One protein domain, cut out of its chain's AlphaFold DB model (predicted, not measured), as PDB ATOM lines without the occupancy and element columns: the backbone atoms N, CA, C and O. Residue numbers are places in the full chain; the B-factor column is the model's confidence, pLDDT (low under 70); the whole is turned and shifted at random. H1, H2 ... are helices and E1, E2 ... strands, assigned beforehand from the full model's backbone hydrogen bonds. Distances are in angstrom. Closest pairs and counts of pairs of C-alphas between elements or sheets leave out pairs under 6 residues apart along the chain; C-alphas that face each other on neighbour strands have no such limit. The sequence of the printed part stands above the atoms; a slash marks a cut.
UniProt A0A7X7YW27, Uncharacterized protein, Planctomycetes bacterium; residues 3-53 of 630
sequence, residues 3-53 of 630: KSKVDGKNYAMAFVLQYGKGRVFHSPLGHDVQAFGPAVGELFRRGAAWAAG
ATOM      1  N   LYS A   3      48.409  56.842  11.463       88.44
ATOM      2  CA  LYS A   3      49.575  57.304  10.708       88.44
ATOM      3  C   LYS A   3      50.662  57.796  11.662       88.44
ATOM      4  O   LYS A   3      50.458  58.755  12.407       88.44
ATOM      5  N   SER A   4      51.817  57.148  11.637       86.56
ATOM      6  CA  SER A   4      52.978  57.525  12.439       86.56
ATOM      7  C   SER A   4      53.583  58.838  11.938       86.56
ATOM      8  O   SER A   4      53.793  59.032  10.740       86.56
ATOM      9  N   LYS A   5      53.897  59.746  12.869       87.50
ATOM     10  CA  LYS A   5      54.608  61.002  12.569       87.50
ATOM     11  C   LYS A   5      56.113  60.803  12.359       87.50
ATOM     12  O   LYS A   5      56.766  61.716  11.873       87.50
ATOM     13  N   VAL A   6      56.654  59.643  12.741       91.75
ATOM     14  CA  VAL A   6      58.093  59.349  12.659       91.75
ATOM     15  C   VAL A   6      58.480  58.894  11.255       91.75
ATOM     16  O   VAL A   6      59.502  59.316  10.731       91.75
ATOM     17  N   ASP A   7      57.658  58.048  10.638       94.12
ATOM     18  CA  ASP A   7      57.967  57.401   9.356       94.12
ATOM     19  C   ASP A   7      56.842  57.517   8.313       94.12
ATOM     20  O   ASP A   7      56.970  56.999   7.206       94.12
ATOM     21  N   GLY A   8      55.733  58.188   8.645       91.69
ATOM     22  CA  GLY A   8      54.618  58.436   7.731       91.69
ATOM     23  C   GLY A   8      53.765  57.209   7.394       91.69
ATOM     24  O   GLY A   8      52.850  57.339   6.578       91.69
ATOM     25  N   LYS A   9      54.035  56.042   7.993       92.31
ATOM     26  CA  LYS A   9      53.332  54.784   7.699       92.31
ATOM     27  C   LYS A   9      52.081  54.613   8.556       92.31
ATOM     28  O   LYS A   9      52.014  55.114   9.678       92.31
ATOM     29  N   ASN A  10      51.106  53.869   8.040       87.31
ATOM     30  CA  ASN A  10      49.924  53.465   8.795       87.31
ATOM     31  C   ASN A  10      50.208  52.178   9.578       87.31
ATOM     32  O   ASN A  10      50.687  51.194   9.018       87.31
ATOM     33  N   TYR A  11      49.880  52.184  10.867       90.00
ATOM     34  CA  TYR A  11      50.005  51.038  11.761       90.00
ATOM     35  C   TYR A  11      48.631  50.594  12.259       90.00
ATOM     36  O   TYR A  11      47.757  51.419  12.546       90.00
ATOM     37  N   ALA A  12      48.421  49.285  12.382       91.12
ATOM     38  CA  ALA A  12      47.214  48.753  13.000       91.12
ATOM     39  C   ALA A  12      47.142  49.175  14.480       91.12
ATOM     40  O   ALA A  12      48.134  49.116  15.200       91.12
ATOM     41  N   MET A  13      45.956  49.606  14.920       90.06
ATOM     42  CA  MET A  13      45.711  50.105  16.287       90.06
ATOM     43  C   MET A  13      44.679  49.270  17.045       90.06
ATOM     44  O   MET A  13      44.267  49.634  18.136       90.06
ATOM     45  N   ALA A  14      44.224  48.174  16.452       91.50
ATOM     46  CA  ALA A  14      43.372  47.189  17.087       91.50
ATOM     47  C   ALA A  14      43.609  45.851  16.406       91.50
ATOM     48  O   ALA A  14      43.779  45.779  15.187       91.50
ATOM     49  N   PHE A  15      43.629  44.807  17.215       93.12
ATOM     50  CA  PHE A  15      44.031  43.472  16.835       93.12
ATOM     51  C   PHE A  15      43.020  42.491  17.402       93.12
ATOM     52  O   PHE A  15      42.551  42.637  18.534       93.12
ATOM     53  N   VAL A  16      42.702  41.476  16.610       92.25
ATOM     54  CA  VAL A  16      41.892  40.346  17.043       92.25
ATOM     55  C   VAL A  16      42.661  39.059  16.792       92.25
ATOM     56  O   VAL A  16      43.323  38.915  15.767       92.25
ATOM     57  N   LEU A  17      42.576  38.125  17.731       93.25
ATOM     58  CA  LEU A  17      43.164  36.796  17.622       93.25
ATOM     59  C   LEU A  17      42.137  35.760  18.077       93.25
ATOM     60  O   LEU A  17      41.487  35.927  19.110       93.25
ATOM     61  N   GLN A  18      42.004  34.677  17.319       90.44
ATOM     62  CA  GLN A  18      41.306  33.475  17.770       90.44
ATOM     63  C   GLN A  18      42.344  32.456  18.242       90.44
ATOM     64  O   GLN A  18      43.260  32.118  17.496       90.44
ATOM     65  N   TYR A  19      42.209  31.976  19.479       87.75
ATOM     66  CA  TYR A  19      43.088  30.956  20.053       87.75
ATOM     67  C   TYR A  19      42.243  29.811  20.615       87.75
ATOM     68  O   TYR A  19      41.585  29.939  21.651       87.75
ATOM     69  N   GLY A  20      42.213  28.689  19.893       91.69
ATOM     70  CA  GLY A  20      41.274  27.600  20.166       91.69
ATOM     71  C   GLY A  20      39.823  28.083  20.051       91.69
ATOM     72  O   GLY A  20      39.411  28.567  19.001       91.69
ATOM     73  N   LYS A  21      39.050  27.965  21.141       88.12
ATOM     74  CA  LYS A  21      37.678  28.507  21.250       88.12
ATOM     75  C   LYS A  21      37.627  29.937  21.818       88.12
ATOM     76  O   LYS A  21      36.547  30.519  21.882       88.12
ATOM     77  N   GLY A  22      38.760  30.479  22.267       89.44
ATOM     78  CA  GLY A  22      38.862  31.817  22.848       89.44
ATOM     79  C   GLY A  22      39.026  32.906  21.788       89.44
ATOM     80  O   GLY A  22      39.581  32.675  20.712       89.44
ATOM     81  N   ARG A  23      38.561  34.114  22.114       94.75
ATOM     82  CA  ARG A  23      38.689  35.323  21.293       94.75
ATOM     83  C   ARG A  23      39.423  36.391  22.098       94.75
ATOM     84  O   ARG A  23      39.055  36.664  23.235       94.75
ATOM     85  N   VAL A  24      40.454  36.988  21.512       93.88
ATOM     86  CA  VAL A  24      41.275  38.028  22.138       93.88
ATOM     87  C   VAL A  24      41.157  39.300  21.318       93.88
ATOM     88  O   VAL A  24      41.434  39.286  20.122       93.88
ATOM     89  N   PHE A  25      40.772  40.392  21.967       94.06
ATOM     90  CA  PHE A  25      40.851  41.739  21.418       94.06
ATOM     91  C   PHE A  25      41.981  42.492  22.127       94.06
ATOM     92  O   PHE A  25      42.044  42.498  23.355       94.06
ATOM     93  N   HIS A  26      42.875  43.107  21.358       92.50
ATOM     94  CA  HIS A  26      44.010  43.872  21.866       92.50
ATOM     95  C   HIS A  26      44.116  45.214  21.138       92.50
ATOM     96  O   HIS A  26      43.909  45.296  19.929       92.50
ATOM     97  N   SER A  27      44.470  46.267  21.867       91.06
ATOM     98  CA  SER A  27      44.708  47.598  21.319       91.06
ATOM     99  C   SER A  27      45.807  48.299  22.127       91.06
ATOM    100  O   SER A  27      45.755  48.244  23.356       91.06
ATOM    101  N   PRO A  28      46.787  48.958  21.477       89.00
ATOM    102  CA  PRO A  28      47.779  49.797  22.149       89.00
ATOM    103  C   PRO A  28      47.227  51.174  22.565       89.00
ATOM    104  O   PRO A  28      47.948  51.969  23.164       89.00
ATOM    105  N   LEU A  29      45.969  51.491  22.233       83.56
ATOM    106  CA  LEU A  29      45.298  52.715  22.678       83.56
ATOM    107  C   LEU A  29      44.919  52.610  24.166       83.56
ATOM    108  O   LEU A  29      44.585  51.529  24.642       83.56
ATOM    109  N   GLY A  30      44.910  53.736  24.889       76.38
ATOM    110  CA  GLY A  30      44.353  53.803  26.251       76.38
ATOM    111  C   GLY A  30      45.311  54.188  27.381       76.38
ATOM    112  O   GLY A  30      44.921  54.100  28.539       76.38
ATOM    113  N   HIS A  31      46.536  54.635  27.078       82.31
ATOM    114  CA  HIS A  31      47.434  55.218  28.088       82.31
ATOM    115  C   HIS A  31      46.928  56.569  28.634       82.31
ATOM    116  O   HIS A  31      47.186  56.898  29.788       82.31
ATOM    117  N   ASP A  32      46.190  57.324  27.818       80.00
ATOM    118  CA  ASP A  32      45.620  58.628  28.161       80.00
ATOM    119  C   ASP A  32      44.087  58.569  28.070       80.00
ATOM    120  O   ASP A  32      43.530  58.098  27.074       80.00
ATOM    121  N   VAL A  33      43.402  59.071  29.098       74.88
ATOM    122  CA  VAL A  33      41.936  59.163  29.149       74.88
ATOM    123  C   VAL A  33      41.404  60.089  28.048       74.88
ATOM    124  O   VAL A  33      40.329  59.836  27.511       74.88
ATOM    125  N   GLN A  34      42.166  61.105  27.634       72.50
ATOM    126  CA  GLN A  34      41.785  61.980  26.518       72.50
ATOM    127  C   GLN A  34      41.780  61.250  25.166       72.50
ATOM    128  O   GLN A  34      41.070  61.656  24.247       72.50
ATOM    129  N   ALA A  35      42.520  60.143  25.035       70.31
ATOM    130  CA  ALA A  35      42.514  59.319  23.827       70.31
ATOM    131  C   ALA A  35      41.252  58.439  23.708       70.31
ATOM    132  O   ALA A  35      40.981  57.899  22.634       70.31
ATOM    133  N   PHE A  36      40.455  58.310  24.777       74.06
ATOM    134  CA  PHE A  36      39.183  57.578  24.798       74.06
ATOM    135  C   PHE A  36      38.016  58.421  24.248       74.06
ATOM    136  O   PHE A  36      36.976  58.590  24.880       74.06
ATOM    137  N   GLY A  37      38.168  58.935  23.026       71.44
ATOM    138  CA  GLY A  37      37.063  59.562  22.296       71.44
ATOM    139  C   GLY A  37      35.989  58.542  21.869       71.44
ATOM    140  O   GLY A  37      36.241  57.334  21.903       71.44
ATOM    141  N   PRO A  38      34.809  58.978  21.391       68.31
ATOM    142  CA  PRO A  38      33.687  58.081  21.080       68.31
ATOM    143  C   PRO A  38      34.019  56.940  20.106       68.31
ATOM    144  O   PRO A  38      33.577  55.813  20.305       68.31
ATOM    145  N   ALA A  39      34.842  57.200  19.082       68.25
ATOM    146  CA  ALA A  39      35.267  56.174  18.127       68.25
ATOM    147  C   ALA A  39      36.147  55.091  18.777       68.25
ATOM    148  O   ALA A  39      36.004  53.906  18.480       68.25
ATOM    149  N   VAL A  40      37.035  55.493  19.692       82.25
ATOM    150  CA  VAL A  40      37.874  54.566  20.460       82.25
ATOM    151  C   VAL A  40      37.008  53.815  21.471       82.25
ATOM    152  O   VAL A  40      37.073  52.594  21.526       82.25
ATOM    153  N   GLY A  41      36.119  54.502  22.189       80.31
ATOM    154  CA  GLY A  41      35.158  53.867  23.094       80.31
ATOM    155  C   GLY A  41      34.317  52.786  22.407       80.31
ATOM    156  O   GLY A  41      34.226  51.665  22.908       80.31
ATOM    157  N   GLU A  42      33.775  53.070  21.220       78.00
ATOM    158  CA  GLU A  42      32.989  52.100  20.449       78.00
ATOM    159  C   GLU A  42      33.837  50.930  19.933       78.00
ATOM    160  O   GLU A  42      33.395  49.780  19.972       78.00
ATOM    161  N   LEU A  43      35.078  51.185  19.509       86.19
ATOM    162  CA  LEU A  43      36.029  50.138  19.133       86.19
ATOM    163  C   LEU A  43      36.300  49.181  20.304       86.19
ATOM    164  O   LEU A  43      36.250  47.966  20.118       86.19
ATOM    165  N   PHE A  44      36.533  49.709  21.509       89.56
ATOM    166  CA  PHE A  44      36.720  48.895  22.713       89.56
ATOM    167  C   PHE A  44      35.438  48.160  23.115       89.56
ATOM    168  O   PHE A  44      35.509  46.990  23.481       89.56
ATOM    169  N   ARG A  45      34.260  48.785  22.985       84.19
ATOM    170  CA  ARG A  45      32.967  48.137  23.260       84.19
ATOM    171  C   ARG A  45      32.716  46.959  22.315       84.19
ATOM    172  O   ARG A  45      32.399  45.863  22.775       84.19
ATOM    173  N   ARG A  46      32.896  47.158  21.004       84.75
ATOM    174  CA  ARG A  46      32.759  46.104  19.981       84.75
ATOM    175  C   ARG A  46      33.812  45.017  20.156       84.75
ATOM    176  O   ARG A  46      33.477  43.838  20.089       84.75
ATOM    177  N   GLY A  47      35.061  45.406  20.413       90.94
ATOM    178  CA  GLY A  47      36.170  44.492  20.668       90.94
ATOM    179  C   GLY A  47      35.934  43.611  21.894       90.94
ATOM    180  O   GLY A  47      36.096  42.395  21.815       90.94
ATOM    181  N   ALA A  48      35.466  44.200  22.997       91.69
ATOM    182  CA  ALA A  48      35.110  43.481  24.219       91.69
ATOM    183  C   ALA A  48      33.897  42.559  24.019       91.69
ATOM    184  O   ALA A  48      33.945  41.399  24.425       91.69
ATOM    185  N   ALA A  49      32.838  43.027  23.347       87.25
ATOM    186  CA  ALA A  49      31.673  42.202  23.018       87.25
ATOM    187  C   ALA A  49      32.065  40.999  22.144       87.25
ATOM    188  O   ALA A  49      31.708  39.861  22.452       87.25
ATOM    189  N   TRP A  50      32.870  41.235  21.104       89.12
ATOM    190  CA  TRP A  50      33.388  40.183  20.236       89.12
ATOM    191  C   TRP A  50      34.232  39.168  21.013       89.12
ATOM    192  O   TRP A  50      34.012  37.964  20.856       89.12
ATOM    193  N   ALA A  51      35.144  39.641  21.875       93.88
ATOM    194  CA  ALA A  51      35.978  38.804  22.739       93.88
ATOM    195  C   ALA A  51      35.142  37.956  23.716       93.88
ATOM    196  O   ALA A  51      35.458  36.792  23.946       93.88
ATOM    197  N   ALA A  52      34.025  38.497  24.211       92.06
ATOM    198  CA  ALA A  52      33.075  37.805  25.083       92.06
ATOM    199  C   ALA A  52      32.161  36.798  24.358       92.06
ATOM    200  O   ALA A  52      31.295  36.190  24.982       92.06
ATOM    201  N   GLY A  53      32.311  36.610  23.042       87.06
ATOM    202  CA  GLY A  53      31.447  35.707  22.279       87.06
ATOM    203  C   GLY A  53      30.106  36.319  21.870       87.06
ATOM    204  O   GLY A  53      29.322  35.644  21.207       87.06
TER     205      GLY A  53
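What this domain is: This is residues 3 to 53 of the 630 residues of an uncharacterized protein of Planctomycetes bacterium (UniProt A0A7X7YW27). A two-stranded hairpin, E1 and E2, has one helix, H1, packed on it, mostly on E2, with residues 43 to 51. Residues 4 to 10 stick out as a free arm. The printed part has 51 residues, in the order E1, E2, H1; the sheet, E1 - E2, is antiparallel. The class is mixed, helices and strands, with under half of the residues in named elements; it is loose, with a radius of gyration of the C-alphas of 12.8 A, and elongated, 38 by 22 by 15 A.

How they stand to each other: Look first at E1, residues 15 to 19, and E2, residues 22 to 26, an antiparallel hairpin at 160 degrees; N 17 and O 24 are 2.9 A apart, within hydrogen-bond range. Next find H1, residues 38 to 51: its closest C-alphas to E2 are those of Ala 51 and Arg 23, 4.6 A apart. In H1 every O i to N i+4 pair is within hydrogen-bond range.

Where its parts are: Find C-alpha 15 at (44.031, 43.472, 16.835); E1 runs 13.0 A from there, and E2 13.1 A. H1 runs 19.5 A to C-alpha 51 at (35.978, 38.804, 22.739).

The domain as a whole: The C-alphas farthest apart, Val 6 and Lys 21, lie 38.0 A from each other. The printed part has no cut; E1 to E2 is a tight link, E2 to H1 a long one. Look for pLDDT under 70 at residues 38 to 39.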